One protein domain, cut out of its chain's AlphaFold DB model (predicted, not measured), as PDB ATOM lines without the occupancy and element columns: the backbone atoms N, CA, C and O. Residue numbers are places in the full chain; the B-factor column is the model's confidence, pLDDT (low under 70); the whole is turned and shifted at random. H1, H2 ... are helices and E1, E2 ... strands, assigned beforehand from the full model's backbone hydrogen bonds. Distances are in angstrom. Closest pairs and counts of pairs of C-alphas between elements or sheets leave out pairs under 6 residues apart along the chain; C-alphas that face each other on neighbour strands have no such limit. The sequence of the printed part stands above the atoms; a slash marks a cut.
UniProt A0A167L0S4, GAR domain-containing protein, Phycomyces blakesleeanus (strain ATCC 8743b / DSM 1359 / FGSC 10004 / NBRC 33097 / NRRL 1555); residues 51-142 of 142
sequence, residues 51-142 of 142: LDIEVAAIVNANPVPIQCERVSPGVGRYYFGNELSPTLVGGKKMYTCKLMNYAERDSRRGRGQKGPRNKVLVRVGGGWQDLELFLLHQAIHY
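AT A GLANCE: This is residues 51 to 142 of the 142 residues of the protein "GAR domain-containing protein" of Phycomyces blakesleeanus (strain ATCC 8743b / DSM 1359 / FGSC 10004 / NBRC 33097 / NRRL 1555) (UniProt A0A167L0S4). A strongly twisted sheet of five antiparallel strands has two helices, H1 and H3, over one face, while two long loops reach to opposite ends of the longest axis. The loop after H2 sticks out with residues 108 to 113, and the one between E2 and E3 reaches the other end at Leu 88. The printed part has 92 residues, with three named helices and five named strands in the order H1 E1 E2 E3 H2 E4 E5 H3; the sheet's order is E1 E2 E3 E4 E5, and the class is mixed, helices and strands. The whole is only just loose, close to compact, with a radius of gyration of the C-alphas of 14.8 A, and elongated, with spans of 53 by 28 by 25 A.

HOW THE PARTS SIT: H1, residues 51 to 61, is on the sheet of E1, residues 68 to 72, E2, residues 77 to 80, E3, residues 94 to 101, E4, residues 118 to 124, and E5, residues 127 to 130. The closest C-alphas of H1 and E3 are those of Leu 51 and Leu 99, 5.2 A apart. E1, E2 and E3 form a meander, each strand the antiparallel neighbour of the one before. In the hairpin E1 and E2, N 69 and O 79 are within hydrogen-bond range at 3.0 A; in the hairpin E2 and E3, N 95 and O 78 at 2.8 A. The pairing of E3 is staggered, with E2 over residues 94 to 96 and with E4 over 97 to 101, where N 100 and O 119 are 2.8 A apart. H2, residues 103 to 106, is not on the sheet and touches no helix. In the hairpin E4 and E5, N 122 and O 129 are 2.8 A apart. H3, residues 131 to 140, is on the same face of the sheet as H1; its closest C-alphas with E4 are those of Leu 131 and Leu 121, 5.2 A apart. H1 and H3 only just touch, only at their ends, with 3 pairs of C-alphas within 8 A. Every O i to N i+4 pair is within hydrogen-bond range in H1 and H3; H2 is too short for one.

IN THESE COORDINATES: H1 begins at C-alpha 51, (-22.426, -24.150, -22.534), and is 15.5 A long. E3, the longest strand, measures 23.1 A from C-alpha 94 at (-23.782, -30.608, -37.007), and E4 19.3 A. H3, 14.6 A long, ends at C-alpha 140, (-38.954, -40.808, -31.589).

THE WHOLE: The two C-alphas farthest apart, Leu 88 and Gly 110, are 53.0 A apart. The printed part has no cut. The links E2 to E3 and H2 to E4 are long. Mean pLDDT of the printed part is 79.0; residues 82 to 91, 103 to 116 and 139 to 142 are under 70.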
ATOM      1  N   LEU A  51     -21.509 -23.519 -21.584       94.50
ATOM      2  CA  LEU A  51     -22.426 -24.150 -22.534       94.50
ATOM      3  C   LEU A  51     -22.231 -25.666 -22.522       94.50
ATOM      4  O   LEU A  51     -23.199 -26.416 -22.479       94.50
ATOM      5  N   ASP A  52     -20.978 -26.106 -22.521       94.06
ATOM      6  CA  ASP A  52     -20.627 -27.519 -22.585       94.06
ATOM      7  C   ASP A  52     -21.000 -28.288 -21.313       94.06
ATOM      8  O   ASP A  52     -21.440 -29.434 -21.390       94.06
ATOM      9  N   ILE A  53     -20.874 -27.643 -20.148       93.81
ATOM     10  CA  ILE A  53     -21.342 -28.186 -18.865       93.81
ATOM     11  C   ILE A  53     -22.846 -28.473 -18.923       93.81
ATOM     12  O   ILE A  53     -23.278 -29.563 -18.553       93.81
ATOM     13  N   GLU A  54     -23.633 -27.515 -19.407       93.62
ATOM     14  CA  GLU A  54     -25.090 -27.649 -19.482       93.62
ATOM     15  C   GLU A  54     -25.517 -28.646 -20.569       93.62
ATOM     16  O   GLU A  54     -26.431 -29.439 -20.355       93.62
ATOM     17  N   VAL A  55     -24.814 -28.688 -21.710       94.12
ATOM     18  CA  VAL A  55     -25.018 -29.732 -22.732       94.12
ATOM     19  C   VAL A  55     -24.793 -31.115 -22.128       94.12
ATOM     20  O   VAL A  55     -25.627 -31.998 -22.309       94.12
ATOM     21  N   ALA A  56     -23.704 -31.303 -21.378       93.81
ATOM     22  CA  ALA A  56     -23.422 -32.576 -20.728       93.81
ATOM     23  C   ALA A  56     -24.481 -32.955 -19.695       93.81
ATOM     24  O   ALA A  56     -24.865 -34.119 -19.631       93.81
ATOM     25  N   ALA A  57     -24.965 -31.992 -18.908       93.00
ATOM     26  CA  ALA A  57     -26.032 -32.236 -17.947       93.00
ATOM     27  C   ALA A  57     -27.308 -32.740 -18.641       93.00
ATOM     28  O   ALA A  57     -27.884 -33.728 -18.195       93.00
ATOM     29  N   ILE A  58     -27.704 -32.120 -19.759       92.38
ATOM     30  CA  ILE A  58     -28.899 -32.509 -20.526       92.38
ATOM     31  C   ILE A  58     -28.713 -33.873 -21.204       92.38
ATOM     32  O   ILE A  58     -29.587 -34.728 -21.106       92.38
ATOM     33  N   VAL A  59     -27.583 -34.092 -21.886       91.44
ATOM     34  CA  VAL A  59     -27.318 -35.345 -22.615       91.44
ATOM     35  C   VAL A  59     -27.219 -36.530 -21.655       91.44
ATOM     36  O   VAL A  59     -27.824 -37.563 -21.909       91.44
ATOM     37  N   ASN A  60     -26.507 -36.376 -20.535       91.25
ATOM     38  CA  ASN A  60     -26.310 -37.461 -19.570       91.25
ATOM     39  C   ASN A  60     -27.551 -37.749 -18.713       91.25
ATOM     40  O   ASN A  60     -27.649 -38.831 -18.144       91.25
ATOM     41  N   ALA A  61     -28.470 -36.789 -18.577       90.00
ATOM     42  CA  ALA A  61     -29.745 -36.992 -17.889       90.00
ATOM     43  C   ALA A  61     -30.832 -37.577 -18.807       90.00
ATOM     44  O   ALA A  61     -31.916 -37.911 -18.326       90.00
ATOM     45  N   ASN A  62     -30.582 -37.669 -20.117       85.00
ATOM     46  CA  ASN A  62     -31.564 -38.176 -21.062       85.00
ATOM     47  C   ASN A  62     -31.788 -39.686 -20.840       85.00
ATOM     48  O   ASN A  62     -30.811 -40.428 -20.745       85.00
ATOM     49  N   PRO A  63     -33.045 -40.165 -20.775       82.75
ATOM     50  CA  PRO A  63     -33.337 -41.593 -20.617       82.75
ATOM     51  C   PRO A  63     -32.896 -42.442 -21.816       82.75
ATOM     52  O   PRO A  63     -32.744 -43.652 -21.678       82.75
ATOM     53  N   VAL A  64     -32.711 -41.829 -22.989       81.12
ATOM     54  CA  VAL A  64     -32.205 -42.499 -24.188       81.12
ATOM     55  C   VAL A  64     -30.712 -42.190 -24.329       81.12
ATOM     56  O   VAL A  64     -30.338 -41.013 -24.302       81.12
ATOM     57  N   PRO A  65     -29.841 -43.202 -24.515       77.56
ATOM     58  CA  PRO A  65     -28.417 -42.973 -24.716       77.56
ATOM     59  C   PRO A  65     -28.190 -42.268 -26.056       77.56
ATOM     60  O   PRO A  65     -28.360 -42.846 -27.129       77.56
ATOM     61  N   ILE A  66     -27.797 -40.999 -25.994       83.38
ATOM     62  CA  ILE A  66     -27.525 -40.172 -27.171       83.38
ATOM     63  C   ILE A  66     -26.031 -39.901 -27.225       83.38
ATOM     64  O   ILE A  66     -25.468 -39.280 -26.323       83.38
ATOM     65  N   GLN A  67     -25.384 -40.320 -28.310       86.31
ATOM     66  CA  GLN A  67     -23.985 -39.973 -28.504       86.31
ATOM     67  C   GLN A  67     -23.859 -38.470 -28.780       86.31
ATOM     68  O   GLN A  67     -24.637 -37.891 -29.543       86.31
ATOM     69  N   CYS A  68     -22.874 -37.836 -28.152       89.19
ATOM     70  CA  CYS A  68     -22.627 -36.406 -28.270       89.19
ATOM     71  C   CYS A  68     -21.138 -36.154 -28.496       89.19
ATOM     72  O   CYS A  68     -20.291 -36.665 -27.766       89.19
ATOM     73  N   GLU A  69     -20.812 -35.322 -29.482       90.56
ATOM     74  CA  GLU A  69     -19.439 -34.901 -29.743       90.56
ATOM     75  C   GLU A  69     -19.368 -33.395 -29.977       90.56
ATOM     76  O   GLU A  69     -20.139 -32.819 -30.746       90.56
ATOM     77  N   ARG A  70     -18.403 -32.739 -29.331       91.69
ATOM     78  CA  ARG A  70     -18.123 -31.318 -29.540       91.69
ATOM     79  C   ARG A  70     -17.161 -31.148 -30.712       91.69
ATOM     80  O   ARG A  70     -16.080 -31.726 -30.699       91.69
ATOM     81  N   VAL A  71     -17.506 -30.278 -31.661       89.06
ATOM     82  CA  VAL A  71     -16.667 -29.984 -32.841       89.06
ATOM     83  C   VAL A  71     -15.421 -29.196 -32.443       89.06
ATOM     84  O   VAL A  71     -14.310 -29.479 -32.878       89.06
ATOM     85  N   SER A  72     -15.604 -28.140 -31.647       81.62
ATOM     86  CA  SER A  72     -14.528 -27.248 -31.210       81.62
ATOM     87  C   SER A  72     -14.934 -26.508 -29.934       81.62
ATOM     88  O   SER A  72     -16.099 -26.116 -29.810       81.62
ATOM     89  N   PRO A  73     -14.010 -26.298 -28.978       76.94
ATOM     90  CA  PRO A  73     -14.297 -25.547 -27.757       76.94
ATOM     91  C   PRO A  73     -14.671 -24.090 -28.078       76.94
ATOM     92  O   PRO A  73     -14.030 -23.459 -28.915       76.94
ATOM     93  N   GLY A  74     -15.712 -23.558 -27.425       75.06
ATOM     94  CA  GLY A  74     -16.108 -22.145 -27.528       75.06
ATOM     95  C   GLY A  74     -16.912 -21.738 -28.771       75.06
ATOM     96  O   GLY A  74     -17.440 -20.632 -28.807       75.06
ATOM     97  N   VAL A  75     -17.064 -22.609 -29.777       83.81
ATOM     98  CA  VAL A  75     -17.870 -22.310 -30.986       83.81
ATOM     99  C   VAL A  75     -19.334 -22.747 -30.815       83.81
ATOM    100  O   VAL A  75     -20.188 -22.423 -31.638       83.81
ATOM    101  N   GLY A  76     -19.639 -23.505 -29.755       91.75
ATOM    102  CA  GLY A  76     -20.983 -24.016 -29.485       91.75
ATOM    103  C   GLY A  76     -21.504 -24.947 -30.582       91.75
ATOM    104  O   GLY A  76     -22.696 -24.958 -30.861       91.75
ATOM    105  N   ARG A  77     -20.626 -25.688 -31.265       93.81
ATOM    106  CA  ARG A  77     -21.007 -26.609 -32.348       93.81
ATOM    107  C   ARG A  77     -20.867 -28.051 -31.871       93.81
ATOM    108  O   ARG A  77     -19.805 -28.439 -31.378       93.81
ATOM    109  N   TYR A  78     -21.932 -28.818 -32.052       92.75
ATOM    110  CA  TYR A  78     -22.091 -30.164 -31.516       92.75
ATOM    111  C   TYR A  78     -22.656 -31.108 -32.565       92.75
ATOM    112  O   TYR A  78     -23.338 -30.692 -33.500       92.75
ATOM    113  N   TYR A  79     -22.395 -32.384 -32.367       90.75
ATOM    114  CA  TYR A  79     -23.010 -33.477 -33.090       90.75
ATOM    115  C   TYR A  79     -23.769 -34.344 -32.092       90.75
ATOM    116  O   TYR A  79     -23.257 -34.591 -31.001       90.75
ATOM    117  N   PHE A  80     -24.965 -34.793 -32.466       88.12
ATOM    118  CA  PHE A  80     -25.845 -35.585 -31.608       88.12
ATOM    119  C   PHE A  80     -26.386 -36.798 -32.371       88.12
ATOM    120  O   PHE A  80     -26.672 -36.680 -33.563       88.12
ATOM    121  N   GLY A  81     -26.598 -37.913 -31.668       79.00
ATOM    122  CA  GLY A  81     -27.304 -39.098 -32.171       79.00
ATOM    123  C   GLY A  81     -26.392 -40.252 -32.597       79.00
ATOM    124  O   GLY A  81     -25.177 -40.184 -32.461       79.00
ATOM    125  N   ASN A  82     -26.989 -41.330 -33.111       62.69
ATOM    126  CA  ASN A  82     -26.271 -42.555 -33.501       62.69
ATOM    127  C   ASN A  82     -25.523 -42.453 -34.845       62.69
ATOM    128  O   ASN A  82     -24.677 -43.293 -35.142       62.69
ATOM    129  N   GLU A  83     -25.772 -41.408 -35.638       59.59
ATOM    130  CA  GLU A  83     -25.051 -41.133 -36.893       59.59
ATOM    131  C   GLU A  83     -23.638 -40.556 -36.674       59.59
ATOM    132  O   GLU A  83     -22.997 -40.087 -37.615       59.59
ATOM    133  N   LEU A  84     -23.104 -40.576 -35.443       55.47
ATOM    134  CA  LEU A  84     -21.662 -40.372 -35.266       55.47
ATOM    135  C   LEU A  84     -20.848 -41.540 -35.848       55.47
ATOM    136  O   LEU A  84     -19.652 -41.377 -36.091       55.47
ATOM    137  N   SER A  85     -21.485 -42.694 -36.084       50.06
ATOM    138  CA  SER A  85     -20.897 -43.785 -36.853       50.06
ATOM    139  C   SER A  85     -20.791 -43.381 -38.332       50.06
ATOM    140  O   SER A  85     -21.797 -42.989 -38.925       50.06
ATOM    141  N   PRO A  86     -19.604 -43.465 -38.959       48.94
ATOM    142  CA  PRO A  86     -19.383 -43.114 -40.359       48.94
ATOM    143  C   PRO A  86     -19.974 -44.178 -41.299       48.94
ATOM    144  O   PRO A  86     -19.258 -44.834 -42.054       48.94
ATOM    145  N   THR A  87     -21.287 -44.391 -41.273       49.88
ATOM    146  CA  THR A  87     -21.962 -45.168 -42.314       49.88
ATOM    147  C   THR A  87     -22.026 -44.334 -43.591       49.88
ATOM    148  O   THR A  87     -22.587 -43.241 -43.601       49.88
ATOM    149  N   LEU A  88     -21.423 -44.876 -44.656       50.88
ATOM    150  CA  LEU A  88     -21.044 -44.298 -45.958       50.88
ATOM    151  C   LEU A  88     -22.044 -43.378 -46.706       50.88
ATOM    152  O   LEU A  88     -21.696 -42.881 -47.773       50.88
ATOM    153  N   VAL A  89     -23.266 -43.153 -46.217       53.44
ATOM    154  CA  VAL A  89     -24.354 -42.516 -46.987       53.44
ATOM    155  C   VAL A  89     -25.001 -41.319 -46.270       53.44
ATOM    156  O   VAL A  89     -25.651 -40.504 -46.921       53.44
ATOM    157  N   GLY A  90     -24.779 -41.137 -44.964       55.22
ATOM    158  CA  GLY A  90     -25.358 -40.037 -44.184       55.22
ATOM    159  C   GLY A  90     -24.287 -39.335 -43.362       55.22
ATOM    160  O   GLY A  90     -23.773 -39.891 -42.400       55.22
ATOM    161  N   GLY A  91     -23.894 -38.129 -43.768       60.78
ATOM    162  CA  GLY A  91     -22.893 -37.355 -43.038       60.78
ATOM    163  C   GLY A  91     -23.385 -36.932 -41.652       60.78
ATOM    164  O   GLY A  91     -24.537 -36.547 -41.475       60.78
ATOM    165  N   LYS A  92     -22.470 -36.923 -40.684       76.88
ATOM    166  CA  LYS A  92     -22.705 -36.505 -39.299       76.88
ATOM    167  C   LYS A  92     -23.275 -35.082 -39.226       76.88
ATOM    168  O   LYS A  92     -22.588 -34.103 -39.540       76.88
ATOM    169  N   LYS A  93     -24.536 -34.942 -38.804       84.81
ATOM    170  CA  LYS A  93     -25.220 -33.642 -38.784       84.81
ATOM    171  C   LYS A  93     -24.764 -32.772 -37.619       84.81
ATOM    172  O   LYS A  93     -24.852 -33.142 -36.451       84.81
ATOM    173  N   MET A  94     -24.305 -31.574 -37.959       88.62
ATOM    174  CA  MET A  94     -23.782 -30.608 -37.007       88.62
ATOM    175  C   MET A  94     -24.831 -29.571 -36.605       88.62
ATOM    176  O   MET A  94     -25.497 -28.974 -37.452       88.62
ATOM    177  N   TYR A  95     -24.891 -29.284 -35.312       92.38
ATOM    178  CA  TYR A  95     -25.833 -28.366 -34.699       92.38
ATOM    179  C   TYR A  95     -25.115 -27.226 -33.983       92.38
ATOM    180  O   TYR A  95     -24.114 -27.426 -33.296       92.38
ATOM    181  N   THR A  96     -25.651 -26.014 -34.113       94.94
ATOM    182  CA  THR A  96     -25.207 -24.858 -33.327       94.94
ATOM    183  C   THR A  96     -26.065 -24.747 -32.079       94.94
ATOM    184  O   THR A  96     -27.285 -24.632 -32.174       94.94
ATOM    185  N   CYS A  97     -25.417 -24.745 -30.924       95.62
ATOM    186  CA  CYS A  97     -26.024 -24.580 -29.621       95.62
ATOM    187  C   CYS A  97     -25.612 -23.244 -28.999       95.62
ATOM    188  O   CYS A  97     -24.525 -22.727 -29.258       95.62
ATOM    189  N   LYS A  98     -26.478 -22.686 -28.154       94.56
ATOM    190  CA  LYS A  98     -26.155 -21.523 -27.322       94.56
ATOM    191  C   LYS A  98     -26.737 -21.676 -25.929       94.56
ATOM    192  O   LYS A  98     -27.809 -22.258 -25.759       94.56
ATOM    193  N   LEU A  99     -26.047 -21.101 -24.954       93.56
ATOM    194  CA  LEU A  99     -26.501 -21.063 -23.574       93.56
ATOM    195  C   LEU A  99     -27.377 -19.828 -23.367       93.56
ATOM    196  O   LEU A  99     -27.005 -18.723 -23.764       93.56
ATOM    197  N   MET A 100     -28.536 -20.009 -22.747       90.81
ATOM    198  CA  MET A 100     -29.431 -18.927 -22.360       90.81
ATOM    199  C   MET A 100     -29.666 -18.973 -20.854       90.81
ATOM    200  O   MET A 100     -30.151 -19.970 -20.328       90.81
ATOM    201  N   ASN A 101     -29.339 -17.882 -20.166       87.12
ATOM    202  CA  ASN A 101     -29.551 -17.747 -18.731       87.12
ATOM    203  C   ASN A 101     -30.866 -16.992 -18.468       87.12
ATOM    204  O   ASN A 101     -31.046 -15.868 -18.936       87.12
ATOM    205  N   TYR A 102     -31.796 -17.611 -17.735       74.56
ATOM    206  CA  TYR A 102     -33.097 -17.021 -17.397       74.56
ATOM    207  C   TYR A 102     -33.154 -16.372 -16.005       74.56
ATOM    208  O   TYR A 102     -34.234 -15.938 -15.597       74.56
ATOM    209  N   ALA A 103     -32.024 -16.248 -15.296       66.69
ATOM    210  CA  ALA A 103     -31.944 -15.677 -13.945       66.69
ATOM    211  C   ALA A 103     -32.673 -14.329 -13.785       66.69
ATOM    212  O   ALA A 103     -33.282 -14.067 -12.753       66.69
ATOM    213  N   GLU A 104     -32.663 -13.489 -14.820       56.16
ATOM    214  CA  GLU A 104     -33.230 -12.133 -14.782       56.16
ATOM    215  C   GLU A 104     -34.706 -12.052 -15.215       56.16
ATOM    216  O   GLU A 104     -35.339 -10.993 -15.134       56.16
ATOM    217  N   ARG A 105     -35.280 -13.146 -15.734       54.25
ATOM    218  CA  ARG A 105     -36.665 -13.151 -16.239       54.25
ATOM    219  C   ARG A 105     -37.669 -13.554 -15.164       54.25
ATOM    220  O   ARG A 105     -38.790 -13.047 -15.175       54.25
ATOM    221  N   ASP A 106     -37.259 -14.424 -14.243       53.78
ATOM    222  CA  ASP A 106     -38.092 -14.911 -13.135       53.78
ATOM    223  C   ASP A 106     -38.246 -13.873 -12.010       53.78
ATOM    224  O   ASP A 106     -39.308 -13.784 -11.388       53.78
ATOM    225  N   SER A 107     -37.260 -12.989 -11.818       53.75
ATOM    226  CA  SER A 107     -37.331 -11.894 -10.834       53.75
ATOM    227  C   SER A 107     -38.459 -10.890 -11.112       53.75
ATOM    228  O   SER A 107     -38.917 -10.217 -10.193       53.75
ATOM    229  N   ARG A 108     -38.970 -10.824 -12.353       55.47
ATOM    230  CA  ARG A 108     -40.117  -9.977 -12.735       55.47
ATOM    231  C   ARG A 108     -41.477 -10.680 -12.678       55.47
ATOM    232  O   ARG A 108     -42.493 -10.003 -12.800       55.47
ATOM    233  N   ARG A 109     -41.529 -12.013 -12.544       57.03
ATOM    234  CA  ARG A 109     -42.781 -12.799 -12.634       57.03
ATOM    235  C   ARG A 109     -43.151 -13.583 -11.374       57.03
ATOM    236  O   ARG A 109     -44.103 -14.354 -11.413       57.03
ATOM    237  N   GLY A 110     -42.475 -13.335 -10.252       52.56
ATOM    238  CA  GLY A 110     -43.054 -13.502  -8.913       52.56
ATOM    239  C   GLY A 110     -43.670 -14.869  -8.581       52.56
ATOM    240  O   GLY A 110     -44.620 -14.913  -7.805       52.56
ATOM    241  N   ARG A 111     -43.173 -15.983  -9.138       55.28
ATOM    242  CA  ARG A 111     -43.607 -17.335  -8.746       55.28
ATOM    243  C   ARG A 111     -42.445 -18.332  -8.713       55.28
ATOM    244  O   ARG A 111     -42.222 -19.099  -9.636       55.28
ATOM    245  N   GLY A 112     -41.759 -18.357  -7.574       54.53
ATOM    246  CA  GLY A 112     -41.602 -19.607  -6.825       54.53
ATOM    247  C   GLY A 112     -40.676 -20.710  -7.344       54.53
ATOM    248  O   GLY A 112     -40.779 -21.812  -6.813       54.53
ATOM    249  N   GLN A 113     -39.752 -20.474  -8.282       51.72
ATOM    250  CA  GLN A 113     -38.673 -21.440  -8.533       51.72
ATOM    251  C   GLN A 113     -37.292 -20.817  -8.335       51.72
ATOM    252  O   GLN A 113     -36.886 -19.873  -9.004       51.72
ATOM    253  N   LYS A 114     -36.605 -21.332  -7.315       54.94
ATOM    254  CA  LYS A 114     -35.406 -20.771  -6.699       54.94
ATOM    255  C   LYS A 114     -34.168 -21.195  -7.501       54.94
ATOM    256  O   LYS A 114     -33.704 -22.318  -7.350       54.94
ATOM    257  N   GLY A 115     -33.646 -20.301  -8.342       57.00
ATOM    258  CA  GLY A 115     -32.318 -20.431  -8.957       57.00
ATOM    259  C   GLY A 115     -32.227 -19.896 -10.393       57.00
ATOM    260  O   GLY A 115     -33.239 -19.846 -11.089       57.00
ATOM    261  N   PRO A 116     -31.028 -19.488 -10.854       60.88
ATOM    262  CA  PRO A 116     -30.790 -19.179 -12.262       60.88
ATOM    263  C   PRO A 116     -31.067 -20.432 -13.106       60.88
ATOM    264  O   PRO A 116     -30.473 -21.483 -12.882       60.88
ATOM    265  N   ARG A 117     -32.003 -20.340 -14.056       76.62
ATOM    266  CA  ARG A 117     -32.367 -21.462 -14.935       76.62
ATOM    267  C   ARG A 117     -31.617 -21.298 -16.244       76.62
ATOM    268  O   ARG A 117     -31.996 -20.479 -17.081       76.62
ATOM    269  N   ASN A 118     -30.530 -22.035 -16.393       88.50
ATOM    270  CA  ASN A 118     -29.840 -22.146 -17.665       88.50
ATOM    271  C   ASN A 118     -30.644 -23.058 -18.599       88.50
ATOM    272  O   ASN A 118     -31.210 -24.058 -18.165       88.50
ATOM    273  N   LYS A 119     -30.721 -22.698 -19.878       91.50
ATOM    274  CA  LYS A 119     -31.249 -23.563 -20.934       91.50
ATOM    275  C   LYS A 119     -30.307 -23.555 -22.117       91.50
ATOM    276  O   LYS A 119     -29.829 -22.494 -22.526       91.50
ATOM    277  N   VAL A 120     -30.102 -24.723 -22.706       94.38
ATOM    278  CA  VAL A 120     -29.374 -24.847 -23.963       94.38
ATOM    279  C   VAL A 120     -30.370 -24.816 -25.109       94.38
ATOM    280  O   VAL A 120     -31.376 -25.522 -25.097       94.38
ATOM    281  N   LEU A 121     -30.095 -23.973 -26.098       95.44
ATOM    282  CA  LEU A 121     -30.906 -23.861 -27.300       95.44
ATOM    283  C   LEU A 121     -30.129 -24.364 -28.507       95.44
ATOM    284  O   LEU A 121     -28.959 -24.021 -28.651       95.44
ATOM    285  N   VAL A 122     -30.795 -25.079 -29.406       95.00
ATOM    286  CA  VAL A 122     -30.249 -25.604 -30.657       95.00
ATOM    287  C   VAL A 122     -30.849 -24.884 -31.866       95.00
ATOM    288  O   VAL A 122     -32.045 -24.582 -31.909       95.00
ATOM    289  N   ARG A 123     -30.010 -24.559 -32.853       94.56
ATOM    290  CA  ARG A 123     -30.428 -23.936 -34.112       94.56
ATOM    291  C   ARG A 123     -31.019 -24.993 -35.043       94.56
ATOM    292  O   ARG A 123     -30.330 -25.929 -35.439       94.56
ATOM    293  N   VAL A 124     -32.266 -24.783 -35.445       90.88
ATOM    294  CA  VAL A 124     -32.994 -25.597 -36.429       90.88
ATOM    295  C   VAL A 124     -33.526 -24.701 -37.555       90.88
ATOM    296  O   VAL A 124     -33.547 -23.477 -37.414       90.88
ATOM    297  N   GLY A 125     -33.956 -25.285 -38.680       85.75
ATOM    298  CA  GLY A 125     -34.405 -24.546 -39.875       85.75
ATOM    299  C   GLY A 125     -35.536 -23.530 -39.639       85.75
ATOM    300  O   GLY A 125     -35.700 -22.617 -40.439       85.75
ATOM    301  N   GLY A 126     -36.264 -23.640 -38.521       87.12
ATOM    302  CA  GLY A 126     -37.318 -22.709 -38.101       87.12
ATOM    303  C   GLY A 126     -36.969 -21.773 -36.933       87.12
ATOM    304  O   GLY A 126     -37.824 -20.994 -36.522       87.12
ATOM    305  N   GLY A 127     -35.756 -21.823 -36.363       93.50
ATOM    306  CA  GLY A 127     -35.382 -20.955 -35.238       93.50
ATOM    307  C   GLY A 127     -34.480 -21.602 -34.188       93.50
ATOM    308  O   GLY A 127     -33.590 -22.385 -34.507       93.50
ATOM    309  N   TRP A 128     -34.669 -21.206 -32.927       95.62
ATOM    310  CA  TRP A 128     -33.972 -21.770 -31.768       95.62
ATOM    311  C   TRP A 128     -34.949 -22.625 -30.962       95.62
ATOM    312  O   TRP A 128     -35.982 -22.114 -30.532       95.62
ATOM    313  N   GLN A 129     -34.618 -23.894 -30.755       94.81
ATOM    314  CA  GLN A 129     -35.416 -24.849 -29.985       94.81
ATOM    315  C   GLN A 129     -34.681 -25.233 -28.696       94.81
ATOM    316  O   GLN A 129     -33.460 -25.142 -28.645       94.81
ATOM    317  N   ASP A 130     -35.405 -25.644 -27.657       94.06
ATOM    318  CA  ASP A 130     -34.812 -26.220 -26.443       94.06
ATOM    319  C   ASP A 130     -34.105 -27.551 -26.768       94.06
ATOM    320  O   ASP A 130     -34.684 -28.393 -27.461       94.06
ATOM    321  N   LEU A 131     -32.854 -27.721 -26.321       93.00
ATOM    322  CA  LEU A 131     -32.054 -28.917 -26.605       93.00
ATOM    323  C   LEU A 131     -32.712 -30.183 -26.045       93.00
ATOM    324  O   LEU A 131     -32.721 -31.202 -26.728       93.00
ATOM    325  N   GLU A 132     -33.292 -30.121 -24.848       90.94
ATOM    326  CA  GLU A 132     -33.919 -31.281 -24.206       90.94
ATOM    327  C   GLU A 132     -35.087 -31.804 -25.058       90.94
ATOM    328  O   GLU A 132     -35.138 -32.980 -25.418       90.94
ATOM    329  N   LEU A 133     -35.967 -30.895 -25.489       89.38
ATOM    330  CA  LEU A 133     -37.089 -31.227 -26.365       89.38
ATOM    331  C   LEU A 133     -36.622 -31.699 -27.748       89.38
ATOM    332  O   LEU A 133     -37.208 -32.612 -28.329       89.38
ATOM    333  N   PHE A 134     -35.572 -31.077 -28.285       90.75
ATOM    334  CA  PHE A 134     -35.000 -31.465 -29.569       90.75
ATOM    335  C   PHE A 134     -34.490 -32.913 -29.550       90.75
ATOM    336  O   PHE A 134     -34.807 -33.678 -30.462       90.75
ATOM    337  N   LEU A 135     -33.742 -33.295 -28.512       88.62
ATOM    338  CA  LEU A 135     -33.205 -34.648 -28.359       88.62
ATOM    339  C   LEU A 135     -34.320 -35.695 -28.224       88.62
ATOM    340  O   LEU A 135     -34.246 -36.744 -28.861       88.62
ATOM    341  N   LEU A 136     -35.382 -35.385 -27.473       86.19
ATOM    342  CA  LEU A 136     -36.560 -36.252 -27.355       86.19
ATOM    343  C   LEU A 136     -37.274 -36.449 -28.697       86.19
ATOM    344  O   LEU A 136     -37.611 -37.572 -29.053       86.19
ATOM    345  N   HIS A 137     -37.481 -35.377 -29.468       83.19
ATOM    346  CA  HIS A 137     -38.094 -35.492 -30.794       83.19
ATOM    347  C   HIS A 137     -37.250 -36.337 -31.745       83.19
ATOM    348  O   HIS A 137     -37.805 -37.137 -32.490       83.19
ATOM    349  N   GLN A 138     -35.924 -36.168 -31.734       77.31
ATOM    350  CA  GLN A 138     -35.048 -36.991 -32.564       77.31
ATOM    351  C   GLN A 138     -35.174 -38.468 -32.186       77.31
ATOM    352  O   GLN A 138     -35.358 -39.277 -33.083       77.31
ATOM    353  N   ALA A 139     -35.183 -38.806 -30.894       69.44
ATOM    354  CA  ALA A 139     -35.290 -40.190 -30.429       69.44
ATOM    355  C   ALA A 139     -36.584 -40.917 -30.851       69.44
ATOM    356  O   ALA A 139     -36.574 -42.134 -30.927       69.44
ATOM    357  N   ILE A 140     -37.683 -40.202 -31.134       68.75
ATOM    358  CA  ILE A 140     -38.954 -40.808 -31.589       68.75
ATOM    359  C   ILE A 140     -38.919 -41.166 -33.084       68.75
ATOM    360  O   ILE A 140     -39.649 -42.047 -33.530       68.75
ATOM    361  N   HIS A 141     -38.114 -40.457 -33.877       61.31
ATOM    362  CA  HIS A 141     -37.979 -40.714 -35.313       61.31
ATOM    363  C   HIS A 141     -36.971 -41.830 -35.640       61.31
ATOM    364  O   HIS A 141     -36.759 -42.102 -36.823       61.31
ATOM    365  N   TYR A 142     -36.373 -42.449 -34.618       52.78
ATOM    366  CA  TYR A 142     -35.471 -43.596 -34.724       52.78
ATOM    367  C   TYR A 142     -36.131 -44.877 -34.214       52.78
ATOM    368  O   TYR A 142     -36.943 -44.793 -33.266       52.78
TER     369      TYR A 142